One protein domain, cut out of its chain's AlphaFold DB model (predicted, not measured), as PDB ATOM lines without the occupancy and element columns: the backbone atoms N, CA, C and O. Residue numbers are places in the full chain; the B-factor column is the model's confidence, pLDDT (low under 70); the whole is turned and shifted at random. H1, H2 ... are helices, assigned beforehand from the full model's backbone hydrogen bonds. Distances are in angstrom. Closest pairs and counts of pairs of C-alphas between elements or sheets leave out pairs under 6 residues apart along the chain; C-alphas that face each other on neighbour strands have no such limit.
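What this domain is: This is residues 227 to 296 of the 296 residues of an uncharacterized protein of Coptis chinensis (UniProt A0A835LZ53). Going along the printed part from its first residue, you meet an open, drawn-out chain of helices: H1 and H2 follow one another in a row as an arm at one end, a long loop leads on, and at the other end H3 folds back into H4 as a helical hairpin. The arm and the hairpin are joined by the loop of residues 252 to 265, and H1 and H2 touch no helix. The printed part has 70 residues with four named helices, H1, H2, H3 and H4 in that order, and no named strand; its class is all helix. The whole is extended, with a radius of gyration of the C-alphas of 18.6 A, and its outline is a rod that spans 59 by 26 by 23 A.

Where its parts are: Find C-alpha 230 at (-28.278, -34.346, -12.232); there H1 begins, and it runs over residues 230 to 239, 14.3 A from first to last C-alpha. After two residues, look for H2, residues 242 to 251, also 14.3 A long. Pass the 14 residues of the loop and find C-alpha 266 at (7.497, -34.784, -9.346), where H3 begins; it is the longest helix, residues 266 to 282, 24.7 A. H4, residues 288 to 295, is 10.4 A long and ends at C-alpha 295, (16.169, -17.053, -5.759).

How they stand to each other: Start at H1 and H2, which are joined by a tight link and are apart, but only just: their closest C-alphas are 8.4 A apart. Further along, H2 and H3 are apart, and so are H1 and H3, H1 and H4, and H2 and H4. Look next at H3 and H4, a helical hairpin: they touch, with 7 pairs of C-alphas within 8 A, and the closest C-alphas are those of Ile 279 and Leu 294, 6.5 A apart. H3 touches H4 with residues 275 to 282 alone. Their lines stand at a shallow tilt of 15 degrees, opposite ways. In H1, H2, H3 and H4 every O i to N i+4 pair is within hydrogen-bond range.

The domain as a whole: The two C-alphas farthest apart are those of Lys 227 and Lys 289, at 59.9 A. The printed part has no cut and ends at residue 296, the chain's last residue. The link from H2 to H3 is long, while H1 to H2 and H3 to H4 are tight. Residues 258 to 274, of which 266 to 274 belong to H3, are among the stretches that stand free. In the B-factor column, the mean pLDDT of the printed part is 82.7; you will find values under 70 at residues 253 to 260 and at residue 296 of this model.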
ATOM      1  N   LYS A 227     -25.601 -41.507 -16.722       86.81
ATOM      2  CA  LYS A 227     -26.405 -42.311 -15.786       86.81
ATOM      3  C   LYS A 227     -26.387 -41.756 -14.357       86.81
ATOM      4  O   LYS A 227     -26.946 -42.376 -13.457       86.81
ATOM      5  N   LEU A 228     -25.676 -40.652 -14.129       86.06
ATOM      6  CA  LEU A 228     -25.570 -40.007 -12.823       86.06
ATOM      7  C   LEU A 228     -26.776 -39.093 -12.588       86.06
ATOM      8  O   LEU A 228     -27.261 -38.455 -13.520       86.06
ATOM      9  N   GLU A 229     -27.215 -38.980 -11.332       91.94
ATOM     10  CA  GLU A 229     -28.208 -37.976 -10.939       91.94
ATOM     11  C   GLU A 229     -27.710 -36.574 -11.319       91.94
ATOM     12  O   GLU A 229     -26.531 -36.261 -11.133       91.94
ATOM     13  N   SER A 230     -28.607 -35.705 -11.789       86.88
ATOM     14  CA  SER A 230     -28.278 -34.346 -12.232       86.88
ATOM     15  C   SER A 230     -27.444 -33.558 -11.218       86.88
ATOM     16  O   SER A 230     -26.518 -32.851 -11.606       86.88
ATOM     17  N   ARG A 231     -27.703 -33.708  -9.911       90.44
ATOM     18  CA  ARG A 231     -26.896 -33.059  -8.863       90.44
ATOM     19  C   ARG A 231     -25.448 -33.545  -8.843       90.44
ATOM     20  O   ARG A 231     -24.536 -32.726  -8.765       90.44
ATOM     21  N   ILE A 232     -25.237 -34.853  -8.960       90.25
ATOM     22  CA  ILE A 232     -23.903 -35.462  -8.982       90.25
ATOM     23  C   ILE A 232     -23.192 -35.108 -10.290       90.25
ATOM     24  O   ILE A 232     -22.029 -34.721 -10.262       90.25
ATOM     25  N   ALA A 233     -23.891 -35.169 -11.426       87.12
ATOM     26  CA  ALA A 233     -23.339 -34.793 -12.724       87.12
ATOM     27  C   ALA A 233     -22.878 -33.326 -12.748       87.12
ATOM     28  O   ALA A 233     -21.771 -33.036 -13.202       87.12
ATOM     29  N   ASN A 234     -23.684 -32.416 -12.195       87.94
ATOM     30  CA  ASN A 234     -23.337 -30.999 -12.083       87.94
ATOM     31  C   ASN A 234     -22.143 -30.778 -11.151       87.94
ATOM     32  O   ASN A 234     -21.244 -30.009 -11.485       87.94
ATOM     33  N   PHE A 235     -22.102 -31.473 -10.012       91.00
ATOM     34  CA  PHE A 235     -20.971 -31.394  -9.090       91.00
ATOM     35  C   PHE A 235     -19.675 -31.902  -9.731       91.00
ATOM     36  O   PHE A 235     -18.666 -31.204  -9.687       91.00
ATOM     37  N   VAL A 236     -19.710 -33.068 -10.386       89.38
ATOM     38  CA  VAL A 236     -18.558 -33.637 -11.104       89.38
ATOM     39  C   VAL A 236     -18.097 -32.699 -12.220       89.38
ATOM     40  O   VAL A 236     -16.905 -32.433 -12.339       89.38
ATOM     41  N   SER A 237     -19.029 -32.142 -12.998       87.56
ATOM     42  CA  SER A 237     -18.721 -31.157 -14.044       87.56
ATOM     43  C   SER A 237     -18.021 -29.917 -13.478       87.56
ATOM     44  O   SER A 237     -17.042 -29.446 -14.052       87.56
ATOM     45  N   LEU A 238     -18.467 -29.429 -12.315       88.75
ATOM     46  CA  LEU A 238     -17.867 -28.282 -11.636       88.75
ATOM     47  C   LEU A 238     -16.443 -28.582 -11.143       88.75
ATOM     48  O   LEU A 238     -15.520 -27.836 -11.465       88.75
ATOM     49  N   ILE A 239     -16.241 -29.674 -10.394       90.44
ATOM     50  CA  ILE A 239     -14.923 -30.000  -9.818       90.44
ATOM     51  C   ILE A 239     -13.915 -30.490 -10.863       90.44
ATOM     52  O   ILE A 239     -12.718 -30.403 -10.624       90.44
ATOM     53  N   CYS A 240     -14.372 -30.998 -12.012       87.19
ATOM     54  CA  CYS A 240     -13.520 -31.434 -13.121       87.19
ATOM     55  C   CYS A 240     -13.418 -30.387 -14.243       87.19
ATOM     56  O   CYS A 240     -12.961 -30.704 -15.345       87.19
ATOM     57  N   ASN A 241     -13.825 -29.138 -13.997       87.50
ATOM     58  CA  ASN A 241     -13.737 -28.085 -14.998       87.50
ATOM     59  C   ASN A 241     -12.286 -27.606 -15.176       87.50
ATOM     60  O   ASN A 241     -11.809 -26.695 -14.496       87.50
ATOM     61  N   VAL A 242     -11.592 -28.193 -16.153       81.38
ATOM     62  CA  VAL A 242     -10.206 -27.844 -16.505       81.38
ATOM     63  C   VAL A 242     -10.065 -26.367 -16.891       81.38
ATOM     64  O   VAL A 242      -9.034 -25.761 -16.613       81.38
ATOM     65  N   SER A 243     -11.089 -25.759 -17.502       82.06
ATOM     66  CA  SER A 243     -11.052 -24.337 -17.862       82.06
ATOM     67  C   SER A 243     -11.041 -23.446 -16.621       82.06
ATOM     68  O   SER A 243     -10.250 -22.508 -16.560       82.06
ATOM     69  N   MET A 244     -11.865 -23.763 -15.617       83.81
ATOM     70  CA  MET A 244     -11.853 -23.046 -14.337       83.81
ATOM     71  C   MET A 244     -10.513 -23.222 -13.619       83.81
ATOM     72  O   MET A 244      -9.945 -22.237 -13.159       83.81
ATOM     73  N   MET A 245      -9.958 -24.439 -13.586       82.62
ATOM     74  CA  MET A 245      -8.632 -24.679 -12.997       82.62
ATOM     75  C   MET A 245      -7.544 -23.842 -13.680       82.62
ATOM     76  O   MET A 245      -6.765 -23.177 -13.003       82.62
ATOM     77  N   LYS A 246      -7.516 -23.819 -15.019       75.50
ATOM     78  CA  LYS A 246      -6.567 -23.005 -15.791       75.50
ATOM     79  C   LYS A 246      -6.708 -21.515 -15.494       75.50
ATOM     80  O   LYS A 246      -5.697 -20.838 -15.332       75.50
ATOM     81  N   GLN A 247      -7.939 -21.013 -15.417       81.44
ATOM     82  CA  GLN A 247      -8.202 -19.613 -15.097       81.44
ATOM     83  C   GLN A 247      -7.681 -19.246 -13.703       81.44
ATOM     84  O   GLN A 247      -6.970 -18.257 -13.562       81.44
ATOM     85  N   GLN A 248      -7.956 -20.077 -12.696       82.00
ATOM     86  CA  GLN A 248      -7.473 -19.854 -11.332       82.00
ATOM     87  C   GLN A 248      -5.940 -19.906 -11.243       82.00
ATOM     88  O   GLN A 248      -5.328 -19.077 -10.576       82.00
ATOM     89  N   MET A 249      -5.288 -20.817 -11.972       74.69
ATOM     90  CA  MET A 249      -3.823 -20.829 -12.056       74.69
ATOM     91  C   MET A 249      -3.273 -19.540 -12.684       74.69
ATOM     92  O   MET A 249      -2.287 -18.997 -12.184       74.69
ATOM     93  N   MET A 250      -3.925 -19.018 -13.733       74.44
ATOM     94  CA  MET A 250      -3.544 -17.743 -14.350       74.44
ATOM     95  C   MET A 250      -3.689 -16.561 -13.383       74.44
ATOM     96  O   MET A 250      -2.811 -15.703 -13.369       74.44
ATOM     97  N   GLU A 251      -4.737 -16.528 -12.554       76.50
ATOM     98  CA  GLU A 251      -4.937 -15.495 -11.522       76.50
ATOM     99  C   GLU A 251      -3.822 -15.503 -10.461       76.50
ATOM    100  O   GLU A 251      -3.404 -14.446  -9.995       76.50
ATOM    101  N   ILE A 252      -3.261 -16.675 -10.147       72.94
ATOM    102  CA  ILE A 252      -2.105 -16.836  -9.241       72.94
ATOM    103  C   ILE A 252      -0.775 -16.466  -9.948       72.94
ATOM    104  O   ILE A 252       0.306 -16.538  -9.367       72.94
ATOM    105  N   GLY A 253      -0.829 -16.040 -11.214       62.53
ATOM    106  CA  GLY A 253       0.335 -15.665 -12.019       62.53
ATOM    107  C   GLY A 253       1.006 -16.843 -12.729       62.53
ATOM    108  O   GLY A 253       2.066 -16.674 -13.334       62.53
ATOM    109  N   TYR A 254       0.401 -18.035 -12.699       66.06
ATOM    110  CA  TYR A 254       0.912 -19.229 -13.366       66.06
ATOM    111  C   TYR A 254       0.113 -19.555 -14.630       66.06
ATOM    112  O   TYR A 254      -0.991 -20.099 -14.589       66.06
ATOM    113  N   ASN A 255       0.688 -19.276 -15.800       64.25
ATOM    114  CA  ASN A 255       0.053 -19.637 -17.064       64.25
ATOM    115  C   ASN A 255       0.353 -21.101 -17.442       64.25
ATOM    116  O   ASN A 255       1.362 -21.403 -18.082       64.25
ATOM    117  N   ALA A 256      -0.567 -21.999 -17.078       59.72
ATOM    118  CA  ALA A 256      -0.499 -23.428 -17.390       59.72
ATOM    119  C   ALA A 256      -0.566 -23.748 -18.898       59.72
ATOM    120  O   ALA A 256      -0.225 -24.856 -19.301       59.72
ATOM    121  N   GLU A 257      -0.997 -22.808 -19.743       59.44
ATOM    122  CA  GLU A 257      -0.985 -22.984 -21.201       59.44
ATOM    123  C   GLU A 257       0.371 -22.636 -21.812       59.44
ATOM    124  O   GLU A 257       0.705 -23.131 -22.886       59.44
ATOM    125  N   LYS A 258       1.169 -21.819 -21.117       61.03
ATOM    126  CA  LYS A 258       2.477 -21.382 -21.597       61.03
ATOM    127  C   LYS A 258       3.630 -22.291 -21.205       61.03
ATOM    128  O   LYS A 258       4.678 -22.061 -21.790       61.03
ATOM    129  N   LEU A 259       3.456 -23.249 -20.266       68.56
ATOM    130  CA  LEU A 259       4.482 -24.155 -19.683       68.56
ATOM    131  C   LEU A 259       5.803 -24.154 -20.473       68.56
ATOM    132  O   LEU A 259       6.049 -25.063 -21.270       68.56
ATOM    133  N   PRO A 260       6.658 -23.133 -20.288       67.69
ATOM    134  CA  PRO A 260       7.656 -22.804 -21.308       67.69
ATOM    135  C   PRO A 260       8.795 -23.818 -21.340       67.69
ATOM    136  O   PRO A 260       9.540 -23.895 -22.312       67.69
ATOM    137  N   LEU A 261       8.909 -24.596 -20.264       74.25
ATOM    138  CA  LEU A 261       9.883 -25.658 -20.090       74.25
ATOM    139  C   LEU A 261       9.247 -27.052 -20.200       74.25
ATOM    140  O   LEU A 261       9.969 -28.030 -20.104       74.25
ATOM    141  N   GLY A 262       7.927 -27.164 -20.402       77.50
ATOM    142  CA  GLY A 262       7.199 -28.437 -20.430       77.50
ATOM    143  C   GLY A 262       6.740 -28.946 -19.054       77.50
ATOM    144  O   GLY A 262       6.686 -28.196 -18.078       77.50
ATOM    145  N   LYS A 263       6.357 -30.231 -18.984       81.81
ATOM    146  CA  LYS A 263       5.919 -30.901 -17.744       81.81
ATOM    147  C   LYS A 263       7.133 -31.390 -16.942       81.81
ATOM    148  O   LYS A 263       7.814 -32.327 -17.353       81.81
ATOM    149  N   LEU A 264       7.385 -30.762 -15.798       85.00
ATOM    150  CA  LEU A 264       8.462 -31.141 -14.877       85.00
ATOM    151  C   LEU A 264       8.122 -32.426 -14.112       85.00
ATOM    152  O   LEU A 264       6.953 -32.693 -13.824       85.00
ATOM    153  N   SER A 265       9.144 -33.185 -13.721       86.44
ATOM    154  CA  SER A 265       8.983 -34.357 -12.862       86.44
ATOM    155  C   SER A 265       8.551 -33.994 -11.439       86.44
ATOM    156  O   SER A 265       8.856 -32.918 -10.912       86.44
ATOM    157  N   LYS A 266       7.879 -34.936 -10.762       87.00
ATOM    158  CA  LYS A 266       7.497 -34.784  -9.346       87.00
ATOM    159  C   LYS A 266       8.711 -34.527  -8.450       87.00
ATOM    160  O   LYS A 266       8.633 -33.692  -7.557       87.00
ATOM    161  N   SER A 267       9.837 -35.194  -8.710       87.06
ATOM    162  CA  SER A 267      11.108 -34.969  -8.006       87.06
ATOM    163  C   SER A 267      11.608 -33.530  -8.172       87.06
ATOM    164  O   SER A 267      12.016 -32.914  -7.189       87.06
ATOM    165  N   THR A 268      11.531 -32.961  -9.380       88.00
ATOM    166  CA  THR A 268      11.909 -31.562  -9.647       88.00
ATOM    167  C   THR A 268      11.000 -30.587  -8.899       88.00
ATOM    168  O   THR A 268      11.487 -29.640  -8.284       88.00
ATOM    169  N   ILE A 269       9.691 -30.845  -8.877       88.75
ATOM    170  CA  ILE A 269       8.724 -30.022  -8.138       88.75
ATOM    171  C   ILE A 269       9.005 -30.067  -6.626       88.75
ATOM    172  O   ILE A 269       9.026 -29.022  -5.977       88.75
ATOM    173  N   LEU A 270       9.275 -31.252  -6.067       90.06
ATOM    174  CA  LEU A 270       9.612 -31.412  -4.646       90.06
ATOM    175  C   LEU A 270      10.901 -30.669  -4.270       90.06
ATOM    176  O   LEU A 270      10.915 -29.947  -3.277       90.06
ATOM    177  N   LYS A 271      11.946 -30.754  -5.107       88.50
ATOM    178  CA  LYS A 271      13.168 -29.946  -4.935       88.50
ATOM    179  C   LYS A 271      12.851 -28.446  -4.929       88.50
ATOM    180  O   LYS A 271      13.424 -27.702  -4.137       88.50
ATOM    181  N   GLY A 272      11.922 -28.000  -5.777       89.81
ATOM    182  CA  GLY A 272      11.425 -26.623  -5.781       89.81
ATOM    183  C   GLY A 272      10.781 -26.218  -4.451       89.81
ATOM    184  O   GLY A 272      11.113 -25.163  -3.910       89.81
ATOM    185  N   TYR A 273       9.928 -27.070  -3.874       91.31
ATOM    186  CA  TYR A 273       9.336 -26.831  -2.552       91.31
ATOM    187  C   TYR A 273      10.384 -26.730  -1.439       91.31
ATOM    188  O   TYR A 273      10.272 -25.853  -0.582       91.31
ATOM    189  N   ASP A 274      11.423 -27.567  -1.466       91.00
ATOM    190  CA  ASP A 274      12.516 -27.488  -0.492       91.00
ATOM    191  C   ASP A 274      13.253 -26.144  -0.569       91.00
ATOM    192  O   ASP A 274      13.608 -25.564   0.460       91.00
ATOM    193  N   VAL A 275      13.461 -25.615  -1.779       89.81
ATOM    194  CA  VAL A 275      14.054 -24.284  -1.975       89.81
ATOM    195  C   VAL A 275      13.114 -23.187  -1.473       89.81
ATOM    196  O   VAL A 275      13.561 -22.309  -0.738       89.81
ATOM    197  N   LEU A 276      11.815 -23.258  -1.784       90.88
ATOM    198  CA  LEU A 276      10.820 -22.300  -1.284       90.88
ATOM    199  C   LEU A 276      10.746 -22.287   0.247       90.88
ATOM    200  O   LEU A 276      10.646 -21.218   0.846       90.88
ATOM    201  N   LYS A 277      10.861 -23.453   0.891       92.06
ATOM    202  CA  LYS A 277      10.930 -23.557   2.351       92.06
ATOM    203  C   LYS A 277      12.151 -22.821   2.904       92.06
ATOM    204  O   LYS A 277      12.009 -21.995   3.798       92.06
ATOM    205  N   ARG A 278      13.332 -23.032   2.311       90.00
ATOM    206  CA  ARG A 278      14.557 -22.300   2.692       90.00
ATOM    207  C   ARG A 278      14.416 -20.793   2.484       90.00
ATOM    208  O   ARG A 278      14.903 -20.024   3.304       90.00
ATOM    209  N   ILE A 279      13.753 -20.365   1.408       89.50
ATOM    210  CA  ILE A 279      13.445 -18.946   1.180       89.50
ATOM    211  C   ILE A 279      12.541 -18.426   2.298       89.50
ATOM    212  O   ILE A 279      12.854 -17.391   2.870       89.50
ATOM    213  N   SER A 280      11.480 -19.149   2.663       90.00
ATOM    214  CA  SER A 280      10.581 -18.769   3.761       90.00
ATOM    215  C   SER A 280      11.307 -18.614   5.102       90.00
ATOM    216  O   SER A 280      10.971 -17.721   5.878       90.00
ATOM    217  N   ASP A 281      12.314 -19.443   5.373       89.00
ATOM    218  CA  ASP A 281      13.104 -19.365   6.610       89.00
ATOM    219  C   ASP A 281      14.038 -18.140   6.630       89.00
ATOM    220  O   ASP A 281      14.338 -17.584   7.691       89.00
ATOM    221  N   VAL A 282      14.508 -17.706   5.454       88.75
ATOM    222  CA  VAL A 282      15.489 -16.620   5.294       88.75
ATOM    223  C   VAL A 282      14.836 -15.277   4.968       88.75
ATOM    224  O   VAL A 282      15.435 -14.244   5.245       88.75
ATOM    225  N   ILE A 283      13.617 -15.240   4.422       88.19
ATOM    226  CA  ILE A 283      12.964 -13.995   3.975       88.19
ATOM    227  C   ILE A 283      12.706 -13.017   5.128       88.19
ATOM    228  O   ILE A 283      12.666 -11.808   4.930       88.19
ATOM    229  N   THR A 284      12.570 -13.540   6.345       86.06
ATOM    230  CA  THR A 284      12.430 -12.753   7.577       86.06
ATOM    231  C   THR A 284      13.767 -12.225   8.100       86.06
ATOM    232  O   THR A 284      13.800 -11.350   8.963       86.06
ATOM    233  N   GLN A 285      14.882 -12.725   7.567       83.69
ATOM    234  CA  GLN A 285      16.236 -12.340   7.935       83.69
ATOM    235  C   GLN A 285      16.758 -11.280   6.952       83.69
ATOM    236  O   GLN A 285      16.558 -11.367   5.743       83.69
ATOM    237  N   LEU A 286      17.529 -10.300   7.434       78.50
ATOM    238  CA  LEU A 286      18.159  -9.252   6.605       78.50
ATOM    239  C   LEU A 286      19.341  -9.767   5.742       78.50
ATOM    240  O   LEU A 286      20.237  -9.008   5.369       78.50
ATOM    241  N   ASN A 287      19.383 -11.062   5.411       82.62
ATOM    242  CA  ASN A 287      20.490 -11.688   4.688       82.62
ATOM    243  C   ASN A 287      20.242 -11.723   3.170       82.62
ATOM    244  O   ASN A 287      19.958 -12.764   2.573       82.62
ATOM    245  N   ARG A 288      20.409 -10.556   2.536       83.31
ATOM    246  CA  ARG A 288      20.172 -10.359   1.096       83.31
ATOM    247  C   ARG A 288      20.977 -11.309   0.200       83.31
ATOM    248  O   ARG A 288      20.430 -11.815  -0.770       83.31
ATOM    249  N   LYS A 289      22.240 -11.596   0.536       84.38
ATOM    250  CA  LYS A 289      23.110 -12.474  -0.274       84.38
ATOM    251  C   LYS A 289      22.599 -13.913  -0.326       84.38
ATOM    252  O   LYS A 289      22.683 -14.573  -1.357       84.38
ATOM    253  N   THR A 290      22.084 -14.407   0.798       84.19
ATOM    254  CA  THR A 290      21.533 -15.767   0.875       84.19
ATOM    255  C   THR A 290      20.205 -15.851   0.136       84.19
ATOM    256  O   THR A 290      19.975 -16.816  -0.586       84.19
ATOM    257  N   LEU A 291      19.369 -14.817   0.258       84.88
ATOM    258  CA  LEU A 291      18.103 -14.729  -0.465       84.88
ATOM    259  C   LEU A 291      18.313 -14.667  -1.987       84.88
ATOM    260  O   LEU A 291      17.619 -15.362  -2.723       84.88
ATOM    261  N   GLU A 292      19.304 -13.902  -2.448       83.56
ATOM    262  CA  GLU A 292      19.689 -13.822  -3.862       83.56
ATOM    263  C   GLU A 292      20.144 -15.190  -4.385       83.56
ATOM    264  O   GLU A 292      19.597 -15.681  -5.364       83.56
ATOM    265  N   LYS A 293      21.030 -15.882  -3.657       83.44
ATOM    266  CA  LYS A 293      21.481 -17.234  -4.024       83.44
ATOM    267  C   LYS A 293      20.347 -18.269  -4.079       83.44
ATOM    268  O   LYS A 293      20.415 -19.194  -4.881       83.44
ATOM    269  N   LEU A 294      19.349 -18.171  -3.199       84.38
ATOM    270  CA  LEU A 294      18.201 -19.089  -3.193       84.38
ATOM    271  C   LEU A 294      17.184 -18.773  -4.297       84.38
ATOM    272  O   LEU A 294      16.486 -19.679  -4.744       84.38
ATOM    273  N   SER A 295      17.103 -17.512  -4.723       80.00
ATOM    274  CA  SER A 295      16.169 -17.053  -5.759       80.00
ATOM    275  C   SER A 295      16.647 -17.343  -7.187       80.00
ATOM    276  O   SER A 295      15.854 -17.225  -8.123       80.00
ATOM    277  N   GLY A 296      17.908 -17.763  -7.345       66.88
ATOM    278  CA  GLY A 296      18.556 -18.025  -8.632       66.88
ATOM    279  C   GLY A 296      19.619 -16.993  -8.932       66.88
ATOM    280  O   GLY A 296      19.268 -15.801  -8.994       66.88
TER     281      GLY A 296